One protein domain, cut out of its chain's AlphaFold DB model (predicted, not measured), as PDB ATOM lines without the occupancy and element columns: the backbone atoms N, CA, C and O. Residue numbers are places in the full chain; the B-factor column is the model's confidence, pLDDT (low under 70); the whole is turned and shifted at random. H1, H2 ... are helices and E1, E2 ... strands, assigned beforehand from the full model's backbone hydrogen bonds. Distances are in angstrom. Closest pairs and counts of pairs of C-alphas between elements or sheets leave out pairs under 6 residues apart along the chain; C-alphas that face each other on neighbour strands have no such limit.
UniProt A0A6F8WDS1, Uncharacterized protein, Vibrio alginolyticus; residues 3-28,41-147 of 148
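This is residues 3 to 28 and 41 to 147 of the 148 residues of an uncharacterized protein of Vibrio alginolyticus (UniProt A0A6F8WDS1). Two small three-stranded sheets, E1-E3-E6 and E2-E5-E4, meet in the middle of the model, where their edge strands E1 and E2 come close together. H2 covers one face of the second sheet towards one end of the long axis, H3 packs on the first sheet over E1, and H1 and H6 pair at the other end, while the unnamed stretch of residues 15 to 28 runs from the H1 end back towards the H2 end. The printed part has 133 residues, with six named helices and six named strands in the order E1 H1 H2 E2 H3 E3 H4 E4 H5 E5 E6 H6, and its class is mixed, helices and strands. Both sheets are antiparallel throughout. The whole is compact, with a radius of gyration of the C-alphas of 14.5 A, and only just elongated, with spans of 44 by 29 by 27 A.

E1 is residues 3 to 6 and begins at C-alpha 3, at (131.058, 169.444, 130.717). H1 is residues 9 to 14. After the cut comes H2, residues 43 to 52, the longest helix, 14.2 A from first to last C-alpha, beginning at (138.959, 154.515, 119.809). E2, residues 60 to 64, is 12.9 A long. H3 is residues 67 to 74, 10.2 A, and E3 is residues 81 to 85, 13.6 A. H4, residues 86 to 91, follows E3 directly. E4 is residues 95 to 98, and H5, residues 99 to 102, follows it directly. E5 is residues 115 to 119, 12.9 A, and E6 is residues 128 to 132, 10.6 A. H6, residues 139 to 145, ends with C-alpha 145 at (138.909, 186.707, 131.593).

In the first sheet E3 is the inner strand. E1 and E3 are antiparallel at 160 degrees, with N 5 and O 82 at 3.0 A. E3 and E6 are antiparallel at 149 degrees, with N 132 and O 81 at 2.7 A. H3 is on this sheet at a height of 7.5 A, runs along the strands at 24 degrees to E1 on the local plane, and is over E1; its closest C-alphas to E1 are those of Ala 70 and Ala 6, 5.6 A. The closest C-alphas of E1 and E2 are those of Arg 5 and Val 63, 5.0 A. In the second sheet E5 is the inner strand. E2 and E5 are antiparallel at 147 degrees, with N 63 and O 116 at 2.8 A; E5 and E4 are antiparallel at 161 degrees, with N 117 and O 97 at 2.8 A. H2 on one face of this sheet makes two layers, a helix over a sheet, at a height of 9.5 A and across the strands, at 70 degrees to E2 on the local plane. H5 only grazes this sheet, and H4 only grazes both sheets. H1 and H6 touch at Ile 12 and Phe 144, whose C-alphas are 5.0 A apart, at a steep tilt of 44 degrees, the same way; H6 only grazes the first sheet. Every O i to N i+4 pair is within hydrogen-bond range in H1, H2, H4 and H6; H3 has 3 of 4, and H5 is too short for such a pair.

The C-alphas farthest apart are those of Pro 28 and Asn 137, 45.7 A. Residues 29 to 40 are not printed, and C-alphas 28 and 41 are 7.2 A apart across this cut. Of the links printed whole, the one from H5 to E5 is long, with 12 residues. Residues 17 to 18 pair antiparallel with residues 122 to 123. The mean pLDDT of the printed part is 86.8; residues 27 to 28, 53 to 57 and 136 are under 70.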
ATOM      1  N   ILE A   3     129.782 170.019 130.295       96.69
ATOM      2  CA  ILE A   3     131.058 169.444 130.717       96.69
ATOM      3  C   ILE A   3     131.977 170.561 131.202       96.69
ATOM      4  O   ILE A   3     131.820 171.726 130.832       96.69
ATOM      5  N   TYR A   4     132.916 170.199 132.061       96.50
ATOM      6  CA  TYR A   4     133.742 171.119 132.821       96.50
ATOM      7  C   TYR A   4     135.208 170.736 132.689       96.50
ATOM      8  O   TYR A   4     135.553 169.554 132.609       96.50
ATOM      9  N   ARG A   5     136.086 171.737 132.709       94.81
ATOM     10  CA  ARG A   5     137.535 171.533 132.691       94.81
ATOM     11  C   ARG A   5     138.217 172.550 133.584       94.81
ATOM     12  O   ARG A   5     137.988 173.745 133.433       94.81
ATOM     13  N   ALA A   6     139.079 172.080 134.476       94.19
ATOM     14  CA  ALA A   6     140.024 172.953 135.157       94.19
ATOM     15  C   ALA A   6     141.182 173.289 134.214       94.19
ATOM     16  O   ALA A   6     141.755 172.389 133.595       94.19
ATOM     17  N   LEU A   7     141.512 174.572 134.109       92.19
ATOM     18  CA  LEU A   7     142.591 175.045 133.256       92.19
ATOM     19  C   LEU A   7     143.932 174.986 133.982       92.19
ATOM     20  O   LEU A   7     144.029 175.217 135.190       92.19
ATOM     21  N   ASN A   8     144.985 174.698 133.224       89.75
ATOM     22  CA  ASN A   8     146.353 174.856 133.695       89.75
ATOM     23  C   ASN A   8     146.873 176.282 133.443       89.75
ATOM     24  O   ASN A   8     146.328 177.027 132.633       89.75
ATOM     25  N   GLU A   9     147.968 176.645 134.108       89.00
ATOM     26  CA  GLU A   9     148.588 177.973 133.998       89.00
ATOM     27  C   GLU A   9     148.893 178.393 132.558       89.00
ATOM     28  O   GLU A   9     148.654 179.534 132.182       89.00
ATOM     29  N   LYS A  10     149.372 177.473 131.716       89.62
ATOM     30  CA  LYS A  10     149.701 177.791 130.323       89.62
ATOM     31  C   LYS A  10     148.447 178.120 129.513       89.62
ATOM     32  O   LYS A  10     148.474 179.064 128.730       89.62
ATOM     33  N   GLU A  11     147.364 177.367 129.693       91.56
ATOM     34  CA  GLU A  11     146.069 177.654 129.052       91.56
ATOM     35  C   GLU A  11     145.529 179.015 129.508       91.56
ATOM     36  O   GLU A  11     145.049 179.788 128.684       91.56
ATOM     37  N   ILE A  12     145.684 179.326 130.799       89.06
ATOM     38  CA  ILE A  12     145.269 180.597 131.400       89.06
ATOM     39  C   ILE A  12     146.036 181.776 130.799       89.06
ATOM     40  O   ILE A  12     145.418 182.730 130.341       89.06
ATOM     41  N   LEU A  13     147.368 181.692 130.768       88.06
ATOM     42  CA  LEU A  13     148.244 182.775 130.311       88.06
ATOM     43  C   LEU A  13     148.189 183.015 128.801       88.06
ATOM     44  O   LEU A  13     148.526 184.099 128.334       88.06
ATOM     45  N   THR A  14     147.862 181.982 128.023       88.44
ATOM     46  CA  THR A  14     147.827 182.082 126.557       88.44
ATOM     47  C   THR A  14     146.427 182.308 126.008       88.44
ATOM     48  O   THR A  14     146.304 182.685 124.845       88.44
ATOM     49  N   GLY A  15     145.381 182.040 126.796       87.00
ATOM     50  CA  GLY A  15     144.008 182.011 126.301       87.00
ATOM     51  C   GLY A  15     143.771 180.887 125.284       87.00
ATOM     52  O   GLY A  15     142.925 181.010 124.405       87.00
ATOM     53  N   VAL A  16     144.534 179.792 125.336       87.62
ATOM     54  CA  VAL A  16     144.392 178.685 124.379       87.62
ATOM     55  C   VAL A  16     144.204 177.372 125.122       87.62
ATOM     56  O   VAL A  16     145.117 176.884 125.784       87.62
ATOM     57  N   ILE A  17     143.034 176.759 124.946       91.25
ATOM     58  CA  ILE A  17     142.737 175.413 125.442       91.25
ATOM     59  C   ILE A  17     143.143 174.424 124.353       91.25
ATOM     60  O   ILE A  17     142.479 174.324 123.322       91.25
ATOM     61  N   ARG A  18     144.264 173.728 124.554       88.81
ATOM     62  CA  ARG A  18     144.874 172.840 123.552       88.81
ATOM     63  C   ARG A  18     145.134 171.455 124.130       88.81
ATOM     64  O   ARG A  18     145.462 171.321 125.310       88.81
ATOM     65  N   ALA A  19     145.051 170.433 123.285       85.81
ATOM     66  CA  ALA A  19     145.567 169.115 123.609       85.81
ATOM     67  C   ALA A  19     147.063 169.198 123.957       85.81
ATOM     68  O   ALA A  19     147.815 170.023 123.428       85.81
ATOM     69  N   LYS A  20     147.505 168.344 124.885       80.75
ATOM     70  CA  LYS A  20     148.911 168.316 125.323       80.75
ATOM     71  C   LYS A  20     149.841 167.801 124.221       80.75
ATOM     72  O   LYS A  20     150.991 168.227 124.161       80.75
ATOM     73  N   SER A  21     149.329 166.928 123.358       79.00
ATOM     74  CA  SER A  21     150.001 166.419 122.167       79.00
ATOM     75  C   SER A  21     149.273 166.891 120.910       79.00
ATOM     76  O   SER A  21     148.051 167.011 120.904       79.00
ATOM     77  N   LEU A  22     150.041 167.135 119.847       72.44
ATOM     78  CA  LEU A  22     149.536 167.390 118.491       72.44
ATOM     79  C   LEU A  22     149.453 166.101 117.655       72.44
ATOM     80  O   LEU A  22     149.174 166.150 116.461       72.44
ATOM     81  N   GLY A  23     149.772 164.947 118.250       71.31
ATOM     82  CA  GLY A  23     149.610 163.656 117.594       71.31
ATOM     83  C   GLY A  23     148.134 163.362 117.351       71.31
ATOM     84  O   GLY A  23     147.305 163.662 118.205       71.31
ATOM     85  N   ALA A  24     147.816 162.751 116.210       75.06
ATOM     86  CA  ALA A  24     146.450 162.346 115.899       75.06
ATOM     87  C   ALA A  24     145.857 161.502 117.039       75.06
ATOM     88  O   ALA A  24     146.541 160.644 117.602       75.06
ATOM     89  N   PHE A  25     144.592 161.753 117.386       78.12
ATOM     90  CA  PHE A  25     143.924 160.994 118.442       78.12
ATOM     91  C   PHE A  25     143.826 159.506 118.099       78.12
ATOM     92  O   PHE A  25     144.149 158.669 118.933       78.12
ATOM     93  N   LEU A  26     143.446 159.201 116.860       80.19
ATOM     94  CA  LEU A  26     143.536 157.869 116.274       80.19
ATOM     95  C   LEU A  26     144.744 157.830 115.344       80.19
ATOM     96  O   LEU A  26     144.827 158.639 114.412       80.19
ATOM     97  N   ALA A  27     145.667 156.892 115.558       67.75
ATOM     98  CA  ALA A  27     146.711 156.653 114.575       67.75
ATOM     99  C   ALA A  27     146.080 156.237 113.228       67.75
ATOM    100  O   ALA A  27     145.197 155.370 113.205       67.75
ATOM    101  N   PRO A  28     146.516 156.829 112.099       63.34
ATOM    102  CA  PRO A  28     146.009 156.447 110.791       63.34
ATOM    103  C   PRO A  28     146.298 154.967 110.540       63.34
ATOM    104  O   PRO A  28     147.368 154.468 110.896       63.34
ATOM    105  N   GLU A  41     144.433 151.791 114.721       72.25
ATOM    106  CA  GLU A  41     144.150 152.011 116.137       72.25
ATOM    107  C   GLU A  41     142.646 152.246 116.335       72.25
ATOM    108  O   GLU A  41     142.033 153.013 115.595       72.25
ATOM    109  N   THR A  42     142.043 151.574 117.316       78.88
ATOM    110  CA  THR A  42     140.633 151.782 117.679       78.88
ATOM    111  C   THR A  42     140.485 152.933 118.675       78.88
ATOM    112  O   THR A  42     141.430 153.265 119.393       78.88
ATOM    113  N   GLU A  43     139.281 153.502 118.787       80.50
ATOM    114  CA  GLU A  43     138.959 154.515 119.809       80.50
ATOM    115  C   GLU A  43     139.259 154.006 121.217       80.50
ATOM    116  O   GLU A  43     139.904 154.704 121.996       80.50
ATOM    117  N   PHE A  44     138.933 152.742 121.496       80.62
ATOM    118  CA  PHE A  44     139.318 152.055 122.728       80.62
ATOM    119  C   PHE A  44     140.827 152.158 123.011       80.62
ATOM    120  O   PHE A  44     141.234 152.559 124.102       80.62
ATOM    121  N   MET A  45     141.671 151.813 122.031       78.38
ATOM    122  CA  MET A  45     143.129 151.841 122.193       78.38
ATOM    123  C   MET A  45     143.643 153.269 122.405       78.38
ATOM    124  O   MET A  45     144.488 153.485 123.276       78.38
ATOM    125  N   ALA A  46     143.100 154.242 121.673       82.75
ATOM    126  CA  ALA A  46     143.453 155.651 121.819       82.75
ATOM    127  C   ALA A  46     143.045 156.226 123.186       82.75
ATOM    128  O   ALA A  46     143.839 156.918 123.827       82.75
ATOM    129  N   MET A  47     141.842 155.903 123.672       84.62
ATOM    130  CA  MET A  47     141.351 156.308 124.995       84.62
ATOM    131  C   MET A  47     142.191 155.685 126.111       84.62
ATOM    132  O   MET A  47     142.617 156.385 127.031       84.62
ATOM    133  N   TYR A  48     142.522 154.398 125.992       82.31
ATOM    134  CA  TYR A  48     143.405 153.724 126.941       82.31
ATOM    135  C   TYR A  48     144.800 154.373 126.978       82.31
ATOM    136  O   TYR A  48     145.314 154.700 128.051       82.31
ATOM    137  N   LYS A  49     145.397 154.658 125.812       81.06
ATOM    138  CA  LYS A  49     146.671 155.394 125.730       81.06
ATOM    139  C   LYS A  49     146.570 156.814 126.286       81.06
ATOM    140  O   LYS A  49     147.537 157.289 126.873       81.06
ATOM    141  N   HIS A  50     145.433 157.489 126.134       83.88
ATOM    142  CA  HIS A  50     145.220 158.816 126.711       83.88
ATOM    143  C   HIS A  50     145.287 158.791 128.247       83.88
ATOM    144  O   HIS A  50     145.912 159.666 128.841       83.88
ATOM    145  N   GLN A  51     144.702 157.771 128.886       81.94
ATOM    146  CA  GLN A  51     144.672 157.650 130.350       81.94
ATOM    147  C   GLN A  51     145.981 157.134 130.972       81.94
ATOM    148  O   GLN A  51     146.358 157.547 132.078       81.94
ATOM    149  N   TYR A  52     146.654 156.205 130.289       78.19
ATOM    150  CA  TYR A  52     147.805 155.470 130.832       78.19
ATOM    151  C   TYR A  52     149.142 155.807 130.171       78.19
ATOM    152  O   TYR A  52     150.189 155.430 130.694       78.19
ATOM    153  N   GLY A  53     149.140 156.518 129.045       65.50
ATOM    154  CA  GLY A  53     150.365 156.941 128.381       65.50
ATOM    155  C   GLY A  53     151.132 157.953 129.227       65.50
ATOM    156  O   GLY A  53     150.556 158.905 129.752       65.50
ATOM    157  N   GLU A  54     152.453 157.799 129.301       59.69
ATOM    158  CA  GLU A  54     153.341 158.674 130.083       59.69
ATOM    159  C   GLU A  54     153.356 160.139 129.594       59.69
ATOM    160  O   GLU A  54     153.999 160.992 130.200       59.69
ATOM    161  N   SER A  55     152.669 160.477 128.492       58.47
ATOM    162  CA  SER A  55     152.767 161.803 127.864       58.47
ATOM    163  C   SER A  55     151.490 162.351 127.216       58.47
ATOM    164  O   SER A  55     151.603 163.307 126.456       58.47
ATOM    165  N   TYR A  56     150.288 161.816 127.494       58.78
ATOM    166  CA  TYR A  56     149.049 162.261 126.815       58.78
ATOM    167  C   TYR A  56     149.255 162.363 125.294       58.78
ATOM    168  O   TYR A  56     149.099 163.426 124.698       58.78
ATOM    169  N   THR A  57     149.699 161.271 124.671       63.59
ATOM    170  CA  THR A  57     150.227 161.266 123.295       63.59
ATOM    171  C   THR A  57     149.190 161.589 122.218       63.59
ATOM    172  O   THR A  57     149.561 161.747 121.058       63.59
ATOM    173  N   THR A  58     147.917 161.712 122.585       72.44
ATOM    174  CA  THR A  58     146.783 161.914 121.683       72.44
ATOM    175  C   THR A  58     146.286 163.364 121.703       72.44
ATOM    176  O   THR A  58     146.398 164.052 122.723       72.44
ATOM    177  N   SER A  59     145.684 163.829 120.603       78.06
ATOM    178  CA  SER A  59     145.017 165.139 120.477       78.06
ATOM    179  C   SER A  59     143.667 165.192 121.218       78.06
ATOM    180  O   SER A  59     142.639 165.594 120.678       78.06
ATOM    181  N   GLY A  60     143.647 164.697 122.456       87.81
ATOM    182  CA  GLY A  60     142.475 164.662 123.323       87.81
ATOM    183  C   GLY A  60     142.557 165.717 124.420       87.81
ATOM    184  O   GLY A  60     143.628 165.992 124.974       87.81
ATOM    185  N   ILE A  61     141.410 166.284 124.770       91.19
ATOM    186  CA  ILE A  61     141.269 167.238 125.865       91.19
ATOM    187  C   ILE A  61     140.334 166.626 126.909       91.19
ATOM    188  O   ILE A  61     139.127 166.539 126.690       91.19
ATOM    189  N   SER A  62     140.896 166.206 128.048       92.88
ATOM    190  CA  SER A  62     140.123 165.688 129.184       92.88
ATOM    191  C   SER A  62     139.149 166.725 129.737       92.88
ATOM    192  O   SER A  62     139.520 167.861 130.052       92.88
ATOM    193  N   VAL A  63     137.909 166.313 129.921       94.75
ATOM    194  CA  VAL A  63     136.842 167.084 130.555       94.75
ATOM    195  C   VAL A  63     136.068 166.154 131.484       94.75
ATOM    196  O   VAL A  63     136.162 164.937 131.377       94.75
ATOM    197  N   THR A  64     135.298 166.702 132.411       96.00
ATOM    198  CA  THR A  64     134.428 165.916 133.296       96.00
ATOM    199  C   THR A  64     132.994 166.403 133.183       96.00
ATOM    200  O   THR A  64     132.738 167.594 132.994       96.00
ATOM    201  N   SER A  65     132.033 165.496 133.321       94.69
ATOM    202  CA  SER A  65     130.617 165.865 133.449       94.69
ATOM    203  C   SER A  65     130.278 166.451 134.832       94.69
ATOM    204  O   SER A  65     129.235 167.089 135.007       94.69
ATOM    205  N   SER A  66     131.173 166.305 135.818       94.69
ATOM    206  CA  SER A  66     130.957 166.732 137.198       94.69
ATOM    207  C   SER A  66     131.602 168.085 137.500       94.69
ATOM    208  O   SER A  66     132.819 168.211 137.656       94.69
ATOM    209  N   ARG A  67     130.761 169.110 137.697       93.25
ATOM    210  CA  ARG A  67     131.203 170.435 138.172       93.25
ATOM    211  C   ARG A  67     131.992 170.330 139.475       93.25
ATOM    212  O   ARG A  67     133.006 171.001 139.634       93.25
ATOM    213  N   LYS A  68     131.505 169.502 140.404       92.75
ATOM    214  CA  LYS A  68     132.099 169.336 141.731       92.75
ATOM    215  C   LYS A  68     133.542 168.849 141.618       92.75
ATOM    216  O   LYS A  68     134.429 169.444 142.212       92.75
ATOM    217  N   ILE A  69     133.781 167.835 140.790       92.69
ATOM    218  CA  ILE A  69     135.118 167.267 140.578       92.69
ATOM    219  C   ILE A  69     136.033 168.275 139.883       92.69
ATOM    220  O   ILE A  69     137.162 168.483 140.329       92.69
ATOM    221  N   ALA A  70     135.541 168.961 138.846       92.06
ATOM    222  CA  ALA A  70     136.319 169.987 138.156       92.06
ATOM    223  C   ALA A  70     136.797 171.095 139.105       92.06
ATOM    224  O   ALA A  70     137.950 171.501 139.020       92.06
ATOM    225  N   VAL A  71     135.940 171.559 140.019       90.81
ATOM    226  CA  VAL A  71     136.274 172.629 140.970       90.81
ATOM    227  C   VAL A  71     137.123 172.109 142.130       90.81
ATOM    228  O   VAL A  71     138.220 172.616 142.355       90.81
ATOM    229  N   GLU A  72     136.653 171.088 142.847       90.12
ATOM    230  CA  GLU A  72     137.260 170.644 144.107       90.12
ATOM    231  C   GLU A  72     138.550 169.836 143.895       90.12
ATOM    232  O   GLU A  72     139.515 170.029 144.632       90.12
ATOM    233  N   LYS A  73     138.596 168.947 142.890       89.81
ATOM    234  CA  LYS A  73     139.748 168.054 142.648       89.81
ATOM    235  C   LYS A  73     140.803 168.719 141.767       89.81
ATOM    236  O   LYS A  73     141.983 168.716 142.104       89.81
ATOM    237  N   TYR A  74     140.384 169.297 140.642       89.06
ATOM    238  CA  TYR A  74     141.315 169.803 139.623       89.06
ATOM    239  C   TYR A  74     141.506 171.320 139.652       89.06
ATOM    240  O   TYR A  74     142.596 171.813 139.358       89.06
ATOM    241  N   GLY A  75     140.477 172.066 140.046       84.62
ATOM    242  CA  GLY A  75     140.494 173.522 140.125       84.62
ATOM    243  C   GLY A  75     141.353 174.065 141.266       84.62
ATOM    244  O   GLY A  75     141.751 175.219 141.207       84.62
ATOM    245  N   HIS A  76     141.726 173.257 142.263       81.56
ATOM    246  CA  HIS A  76     142.398 173.728 143.482       81.56
ATOM    247  C   HIS A  76     143.653 174.594 143.233       81.56
ATOM    248  O   HIS A  76     143.888 175.572 143.951       81.56
ATOM    249  N   ARG A  77     144.463 174.248 142.217       80.69
ATOM    250  CA  ARG A  77     145.767 174.888 141.971       80.69
ATOM    251  C   ARG A  77     145.647 176.303 141.404       80.69
ATOM    252  O   ARG A  77     146.249 177.211 141.961       80.69
ATOM    253  N   PHE A  78     144.882 176.482 140.328       82.19
ATOM    254  CA  PHE A  78     144.760 177.776 139.639       82.19
ATOM    255  C   PHE A  78     143.380 178.410 139.776       82.19
ATOM    256  O   PHE A  78     143.214 179.563 139.412       82.19
ATOM    257  N   GLY A  79     142.391 177.693 140.307       85.56
ATOM    258  CA  GLY A  79     141.045 178.194 140.570       85.56
ATOM    259  C   GLY A  79     140.256 178.592 139.325       85.56
ATOM    260  O   GLY A  79     139.261 179.289 139.472       85.56
ATOM    261  N   VAL A  80     140.687 178.216 138.117       91.50
ATOM    262  CA  VAL A  80     139.990 178.554 136.867       91.50
ATOM    263  C   VAL A  80     139.403 177.288 136.266       91.50
ATOM    264  O   VAL A  80     140.131 176.384 135.852       91.50
ATOM    265  N   VAL A  81     138.077 177.225 136.222       94.62
ATOM    266  CA  VAL A  81     137.322 176.135 135.606       94.62
ATOM    267  C   VAL A  81     136.430 176.718 134.527       94.62
ATOM    268  O   VAL A  81     135.730 177.693 134.756       94.62
ATOM    269  N   VAL A  82     136.417 176.111 133.351       95.38
ATOM    270  CA  VAL A  82     135.528 176.499 132.255       95.38
ATOM    271  C   VAL A  82     134.414 175.479 132.093       95.38
ATOM    272  O   VAL A  82     134.590 174.288 132.367       95.38
ATOM    273  N   LYS A  83     133.260 175.961 131.649       96.94
ATOM    274  CA  LYS A  83     132.073 175.163 131.356       96.94
ATOM    275  C   LYS A  83     131.738 175.277 129.879       96.94
ATOM    276  O   LYS A  83     131.599 176.377 129.346       96.94
ATOM    277  N   PHE A  84     131.515 174.125 129.266       97.19
ATOM    278  CA  PHE A  84     131.088 174.003 127.882       97.19
ATOM    279  C   PHE A  84     129.723 173.344 127.809       97.19
ATOM    280  O   PHE A  84     129.400 172.436 128.586       97.19
ATOM    281  N   LYS A  85     128.923 173.774 126.841       96.88
ATOM    282  CA  LYS A  85     127.692 173.092 126.474       96.88
ATOM    283  C   LYS A  85     128.018 172.030 125.429       96.88
ATOM    284  O   LYS A  85     128.619 172.324 124.404       96.88
ATOM    285  N   VAL A  86     127.615 170.790 125.701       95.56
ATOM    286  CA  VAL A  86     127.955 169.633 124.854       95.56
ATOM    287  C   VAL A  86     127.473 169.823 123.416       95.56
ATOM    288  O   VAL A  86     128.224 169.532 122.497       95.56
ATOM    289  N   SER A  87     126.263 170.360 123.216       96.38
ATOM    290  CA  SER A  87     125.738 170.617 121.867       96.38
ATOM    291  C   SER A  87     126.643 171.540 121.062       96.38
ATOM    292  O   SER A  87     126.914 171.253 119.912       96.38
ATOM    293  N   ASP A  88     127.173 172.593 121.680       96.06
ATOM    294  CA  ASP A  88     127.907 173.635 120.962       96.06
ATOM    295  C   ASP A  88     129.286 173.112 120.504       96.06
ATOM    296  O   ASP A  88     129.791 173.490 119.446       96.06
ATOM    297  N   LEU A  89     129.872 172.177 121.265       94.81
ATOM    298  CA  LEU A  89     131.079 171.444 120.870       94.81
ATOM    299  C   LEU A  89     130.802 170.477 119.708       94.81
ATOM    300  O   LEU A  89     131.577 170.431 118.754       94.81
ATOM    301  N   LEU A  90     129.694 169.730 119.771       94.75
ATOM    302  CA  LEU A  90     129.290 168.804 118.705       94.75
ATOM    303  C   LEU A  90     128.946 169.554 117.407       94.75
ATOM    304  O   LEU A  90     129.391 169.153 116.336       94.75
ATOM    305  N   ASP A  91     128.229 170.676 117.506       94.94
ATOM    306  CA  ASP A  91     127.881 171.553 116.380       94.94
ATOM    307  C   ASP A  91     129.134 172.172 115.734       94.94
ATOM    308  O   ASP A  91     129.149 172.466 114.539       94.94
ATOM    309  N   SER A  92     130.217 172.314 116.506       92.75
ATOM    310  CA  SER A  92     131.541 172.729 116.020       92.75
ATOM    311  C   SER A  92     132.347 171.583 115.384       92.75
ATOM    312  O   SER A  92     133.512 171.772 115.035       92.75
ATOM    313  N   GLY A  93     131.753 170.394 115.240       91.44
ATOM    314  CA  GLY A  93     132.366 169.220 114.618       91.44
ATOM    315  C   GLY A  93     133.305 168.425 115.526       91.44
ATOM    316  O   GLY A  93     134.044 167.576 115.031       91.44
ATOM    317  N   MET A  94     133.313 168.686 116.838       92.75
ATOM    318  CA  MET A  94     134.134 167.924 117.784       92.75
ATOM    319  C   MET A  94     133.468 166.596 118.146       92.75
ATOM    320  O   MET A  94     132.245 166.499 118.224       92.75
ATOM    321  N   VAL A  95     134.283 165.585 118.444       92.19
ATOM    322  CA  VAL A  95     133.812 164.294 118.962       92.19
ATOM    323  C   VAL A  95     134.063 164.238 120.463       92.19
ATOM    324  O   VAL A  95     135.124 164.642 120.936       92.19
ATOM    325  N   ILE A  96     133.083 163.748 121.221       93.56
ATOM    326  CA  ILE A  96     133.180 163.601 122.674       93.56
ATOM    327  C   ILE A  96     133.006 162.127 123.015       93.56
ATOM    328  O   ILE A  96     131.936 161.563 122.792       93.56
ATOM    329  N   LEU A  97     134.049 161.526 123.578       92.94
ATOM    330  CA  LEU A  97     134.064 160.122 123.977       92.94
ATOM    331  C   LEU A  97     133.967 160.032 125.501       92.94
ATOM    332  O   LEU A  97     134.852 160.513 126.212       92.94
ATOM    333  N   SER A  98     132.885 159.445 126.010       91.69
ATOM    334  CA  SER A  98     132.717 159.208 127.448       91.69
ATOM    335  C   SER A  98     133.425 157.919 127.841       91.69
ATOM    336  O   SER A  98     133.105 156.859 127.306       91.69
ATOM    337  N   LEU A  99     134.355 157.978 128.795       88.50
ATOM    338  CA  LEU A  99     135.117 156.791 129.192       88.50
ATOM    339  C   LEU A  99     134.221 155.702 129.781       88.50
ATOM    340  O   LEU A  99     134.440 154.533 129.503       88.50
ATOM    341  N   GLU A 100     133.186 156.080 130.525       89.19
ATOM    342  CA  GLU A 100     132.235 155.134 131.122       89.19
ATOM    343  C   GLU A 100     131.368 154.405 130.086       89.19
ATOM    344  O   GLU A 100     130.871 153.316 130.367       89.19
ATOM    345  N   ASN A 101     131.182 154.992 128.898       88.62
ATOM    346  CA  ASN A 101     130.410 154.369 127.824       88.62
ATOM    347  C   ASN A 101     131.272 153.424 126.981       88.62
ATOM    348  O   ASN A 101     130.767 152.418 126.487       88.62
ATOM    349  N   GLU A 102     132.556 153.750 126.820       85.56
ATOM    350  CA  GLU A 102     133.466 153.041 125.914       85.56
ATOM    351  C   GLU A 102     134.346 151.999 126.625       85.56
ATOM    352  O   GLU A 102     134.816 151.043 126.004       85.56
ATOM    353  N   LEU A 103     134.591 152.162 127.930       83.06
ATOM    354  CA  LEU A 103     135.476 151.307 128.721       83.06
ATOM    355  C   LEU A 103     134.734 150.680 129.902       83.06
ATOM    356  O   LEU A 103     133.961 151.322 130.610       83.06
ATOM    357  N   ALA A 104     135.047 149.416 130.188       84.81
ATOM    358  CA  ALA A 104     134.634 148.801 131.441       84.81
ATOM    359  C   ALA A 104     135.281 149.538 132.627       84.81
ATOM    360  O   ALA A 104     136.465 149.863 132.581       84.81
ATOM    361  N   SER A 105     134.540 149.739 133.720       84.81
ATOM    362  CA  SER A 105     134.977 150.562 134.863       84.81
ATOM    363  C   SER A 105     136.337 150.171 135.458       84.81
ATOM    364  O   SER A 105     137.097 151.043 135.861       84.81
ATOM    365  N   HIS A 106     136.679 148.878 135.469       86.25
ATOM    366  CA  HIS A 106     137.969 148.373 135.962       86.25
ATOM    367  C   HIS A 106     139.170 148.714 135.059       86.25
ATOM    368  O   HIS A 106     140.312 148.515 135.467       86.25
ATOM    369  N   LEU A 107     138.919 149.192 133.837       84.62
ATOM    370  CA  LEU A 107     139.928 149.662 132.886       84.62
ATOM    371  C   LEU A 107     140.089 151.186 132.908       84.62
ATOM    372  O   LEU A 107     141.001 151.693 132.266       84.62
ATOM    373  N   ILE A 108     139.214 151.909 133.614       87.44
ATOM    374  CA  ILE A 108     139.297 153.363 133.763       87.44
ATOM    375  C   ILE A 108     140.170 153.658 134.979       87.44
ATOM    376  O   ILE A 108     139.936 153.135 136.068       87.44
ATOM    377  N   ARG A 109     141.172 154.524 134.813       86.81
ATOM    378  CA  ARG A 109     142.112 154.854 135.895       86.81
ATOM    379  C   ARG A 109     141.444 155.531 137.096       86.81
ATOM    380  O   ARG A 109     141.815 155.245 138.230       86.81
ATOM    381  N   TYR A 110     140.494 156.423 136.821       89.44
ATOM    382  CA  TYR A 110     139.730 157.186 137.811       89.44
ATOM    383  C   TYR A 110     138.247 157.210 137.407       89.44
ATOM    384  O   TYR A 110     137.773 158.202 136.849       89.44
ATOM    385  N   PRO A 111     137.507 156.102 137.593       88.06
ATOM    386  CA  PRO A 111     136.104 156.019 137.185       88.06
ATOM    387  C   PRO A 111     135.230 157.053 137.898       88.06
ATOM    388  O   PRO A 111     134.255 157.528 137.332       88.06
ATOM    389  N   GLU A 112     135.593 157.465 139.113       89.81
ATOM    390  CA  GLU A 112     134.858 158.476 139.867       89.81
ATOM    391  C   GLU A 112     134.870 159.862 139.214       89.81
ATOM    392  O   GLU A 112     134.004 160.678 139.525       89.81
ATOM    393  N   ASP A 113     135.827 160.135 138.321       90.25
ATOM    394  CA  ASP A 113     135.980 161.447 137.694       90.25
ATOM    395  C   ASP A 113     134.962 161.715 136.587       90.25
ATOM    396  O   ASP A 113     134.857 162.863 136.138       90.25
ATOM    397  N   ALA A 114     134.199 160.694 136.167       91.38
ATOM    398  CA  ALA A 114     133.256 160.769 135.052       91.38
ATOM    399  C   ALA A 114     133.885 161.498 133.847       91.38
ATOM    400  O   ALA A 114     133.332 162.464 133.298       91.38
ATOM    401  N   GLU A 115     135.122 161.098 133.534       92.38
ATOM    402  CA  GLU A 115     135.959 161.734 132.527       92.38
ATOM    403  C   GLU A 115     135.398 161.443 131.127       92.38
ATOM    404  O   GLU A 115     134.945 160.346 130.789       92.38
ATOM    405  N   SER A 116     135.427 162.465 130.287       94.19
ATOM    406  CA  SER A 116     135.190 162.373 128.856       94.19
ATOM    407  C   SER A 116     136.347 163.040 128.128       94.19
ATOM    408  O   SER A 116     137.032 163.907 128.674       94.19
ATOM    409  N   ILE A 117     136.567 162.650 126.883       93.25
ATOM    410  CA  ILE A 117     137.642 163.183 126.055       93.25
ATOM    411  C   ILE A 117     137.011 163.915 124.881       93.25
ATOM    412  O   ILE A 117     136.270 163.321 124.100       93.25
ATOM    413  N   VAL A 118     137.317 165.205 124.753       93.88
ATOM    414  CA  VAL A 118     137.001 165.968 123.544       93.88
ATOM    415  C   VAL A 118     138.144 165.763 122.556       93.88
ATOM    416  O   VAL A 118     139.279 166.166 122.821       93.88
ATOM    417  N   VAL A 119     137.859 165.107 121.437       91.44
ATOM    418  CA  VAL A 119     138.829 164.813 120.379       91.44
ATOM    419  C   VAL A 119     138.970 166.046 119.493       91.44
ATOM    420  O   VAL A 119     138.149 166.290 118.609       91.44
ATOM    421  N   CYS A 120     139.986 166.858 119.775       88.94
ATOM    422  CA  CYS A 120     140.307 168.070 119.029       88.94
ATOM    423  C   CYS A 120     141.705 168.575 119.403       88.94
ATOM    424  O   CYS A 120     142.164 168.412 120.534       88.94
ATOM    425  N   ASP A 121     142.361 169.272 118.476       87.19
ATOM    426  CA  ASP A 121     143.643 169.906 118.784       87.19
ATOM    427  C   ASP A 121     143.464 171.064 119.765       87.19
ATOM    428  O   ASP A 121     144.281 171.245 120.665       87.19
ATOM    429  N   HIS A 122     142.403 171.858 119.604       91.12
ATOM    430  CA  HIS A 122     142.094 173.000 120.457       91.12
ATOM    431  C   HIS A 122     140.587 173.256 120.549       91.12
ATOM    432  O   HIS A 122     139.848 172.974 119.606       91.12
ATOM    433  N   ILE A 123     140.154 173.842 121.668       92.94
ATOM    434  CA  ILE A 123     138.781 174.320 121.866       92.94
ATOM    435  C   ILE A 123     138.782 175.851 121.766       92.94
ATOM    436  O   ILE A 123     139.475 176.502 122.556       92.94
ATOM    437  N   PRO A 124     138.024 176.447 120.827       91.81
ATOM    438  CA  PRO A 124     137.860 177.893 120.748       91.81
ATOM    439  C   PRO A 124     137.262 178.472 122.033       91.81
ATOM    440  O   PRO A 124     136.287 177.943 122.569       91.81
ATOM    441  N   LEU A 125     137.801 179.605 122.490       92.94
ATOM    442  CA  LEU A 125     137.294 180.295 123.680       92.94
ATOM    443  C   LEU A 125     135.832 180.739 123.532       92.94
ATOM    444  O   LEU A 125     135.101 180.757 124.515       92.94
ATOM    445  N   SER A 126     135.377 181.011 122.305       92.56
ATOM    446  CA  SER A 126     133.985 181.372 122.004       92.56
ATOM    447  C   SER A 126     132.966 180.284 122.362       92.56
ATOM    448  O   SER A 126     131.774 180.568 122.408       92.56
ATOM    449  N   LEU A 127     133.411 179.042 122.591       94.62
ATOM    450  CA  LEU A 127     132.555 177.936 123.033       94.62
ATOM    451  C   LEU A 127     132.452 177.839 124.562       94.62
ATOM    452  O   LEU A 127     131.683 177.022 125.076       94.62
ATOM    453  N   ILE A 128     133.212 178.650 125.307       95.62
ATOM    454  CA  ILE A 128     133.106 178.733 126.765       95.62
ATOM    455  C   ILE A 128     131.814 179.468 127.106       95.62
ATOM    456  O   ILE A 128     131.650 180.648 126.812       95.62
ATOM    457  N   CYS A 129     130.898 178.773 127.774       94.06
ATOM    458  CA  CYS A 129     129.633 179.370 128.193       94.06
ATOM    459  C   CYS A 129     129.765 180.120 129.526       94.06
ATOM    460  O   CYS A 129     128.992 181.030 129.806       94.06
ATOM    461  N   GLU A 130     130.681 179.677 130.388       94.38
ATOM    462  CA  GLU A 130     130.858 180.209 131.740       94.38
ATOM    463  C   GLU A 130     132.275 179.892 132.238       94.38
ATOM    464  O   GLU A 130     132.763 178.770 132.058       94.38
ATOM    465  N   VAL A 131     132.912 180.858 132.903       93.00
ATOM    466  CA  VAL A 131     134.128 180.633 133.695       93.00
ATOM    467  C   VAL A 131     133.752 180.655 135.167       93.00
ATOM    468  O   VAL A 131     133.091 181.568 135.649       93.00
ATOM    469  N   ILE A 132     134.179 179.629 135.884       92.69
ATOM    470  CA  ILE A 132     133.892 179.382 137.286       92.69
ATOM    471  C   ILE A 132     135.205 179.516 138.053       92.69
ATOM    472  O   ILE A 132     136.203 178.875 137.718       92.69
ATOM    473  N   SER A 133     135.183 180.311 139.118       84.81
ATOM    474  CA  SER A 133     136.257 180.367 140.103       84.81
ATOM    475  C   SER A 133     135.680 180.447 141.507       84.81
ATOM    476  O   SER A 133     134.744 181.200 141.766       84.81
ATOM    477  N   ASP A 134     136.253 179.669 142.417       77.25
ATOM    478  CA  ASP A 134     136.027 179.753 143.860       77.25
ATOM    479  C   ASP A 134     136.846 180.887 144.512       77.25
ATOM    480  O   ASP A 134     136.640 181.219 145.678       77.25
ATOM    481  N   LYS A 135     137.752 181.516 143.748       77.75
ATOM    482  CA  LYS A 135     138.655 182.586 144.186       77.75
ATOM    483  C   LYS A 135     138.517 183.800 143.249       77.75
ATOM    484  O   LYS A 135     139.366 184.005 142.391       77.75
ATOM    485  N   PRO A 136     137.488 184.652 143.393       63.44
ATOM    486  CA  PRO A 136     137.229 185.753 142.450       63.44
ATOM    487  C   PRO A 136     138.345 186.816 142.376       63.44
ATOM    488  O   PRO A 136     138.508 187.466 141.344       63.44
ATOM    489  N   ASN A 137     139.158 186.954 143.431       75.25
ATOM    490  CA  ASN A 137     140.332 187.844 143.460       75.25
ATOM    491  C   ASN A 137     141.613 187.182 142.925       75.25
ATOM    492  O   ASN A 137     142.704 187.720 143.085       75.25
ATOM    493  N   ASN A 138     141.506 185.988 142.351       83.25
ATOM    494  CA  ASN A 138     142.641 185.258 141.815       83.25
ATOM    495  C   ASN A 138     143.151 185.931 140.538       83.25
ATOM    496  O   ASN A 138     142.408 186.083 139.568       83.25
ATOM    497  N   GLU A 139     144.432 186.290 140.533       87.50
ATOM    498  CA  GLU A 139     145.101 186.909 139.388       87.50
ATOM    499  C   GLU A 139     144.967 186.056 138.124       87.50
ATOM    500  O   GLU A 139     144.692 186.595 137.057       87.50
ATOM    501  N   HIS A 140     145.045 184.728 138.246       86.69
ATOM    502  CA  HIS A 140     144.876 183.813 137.118       86.69
ATOM    503  C   HIS A 140     143.468 183.854 136.523       86.69
ATOM    504  O   HIS A 140     143.305 183.766 135.308       86.69
ATOM    505  N   TYR A 141     142.444 184.006 137.365       87.00
ATOM    506  CA  TYR A 141     141.076 184.167 136.882       87.00
ATOM    507  C   TYR A 141     140.942 185.481 136.113       87.00
ATOM    508  O   TYR A 141     140.483 185.477 134.977       87.00
ATOM    509  N   GLN A 142     141.417 186.587 136.690       88.69
ATOM    510  CA  GLN A 142     141.362 187.900 136.043       88.69
ATOM    511  C   GLN A 142     142.145 187.929 134.724       88.69
ATOM    512  O   GLN A 142     141.656 188.477 133.741       88.69
ATOM    513  N   GLN A 143     143.320 187.295 134.678       89.25
ATOM    514  CA  GLN A 143     144.107 187.127 133.454       89.25
ATOM    515  C   GLN A 143     143.334 186.348 132.391       89.25
ATOM    516  O   GLN A 143     143.247 186.799 131.254       89.25
ATOM    517  N   PHE A 144     142.723 185.215 132.750       90.94
ATOM    518  CA  PHE A 144     141.988 184.417 131.772       90.94
ATOM    519  C   PHE A 144     140.783 185.162 131.193       90.94
ATOM    520  O   PHE A 144     140.535 185.096 129.992       90.94
ATOM    521  N   ILE A 145     140.058 185.908 132.031       90.19
ATOM    522  CA  ILE A 145     138.909 186.707 131.593       90.19
ATOM    523  C   ILE A 145     139.307 187.771 130.558       90.19
ATOM    524  O   ILE A 145     138.499 188.077 129.692       90.19
ATOM    525  N   GLN A 146     140.539 188.293 130.573       90.12
ATOM    526  CA  GLN A 146     141.007 189.252 129.555       90.12
ATOM    527  C   GLN A 146     141.134 188.647 128.147       90.12
ATOM    528  O   GLN A 146     141.258 189.395 127.178       90.12
ATOM    529  N   HIS A 147     141.135 187.317 128.026       89.25
ATOM    530  CA  HIS A 147     141.192 186.616 126.744       89.25
ATOM    531  C   HIS A 147     139.812 186.305 126.143       89.25
ATOM    532  O   HIS A 147     139.762 185.887 124.985       89.25
TER     533      HIS A 147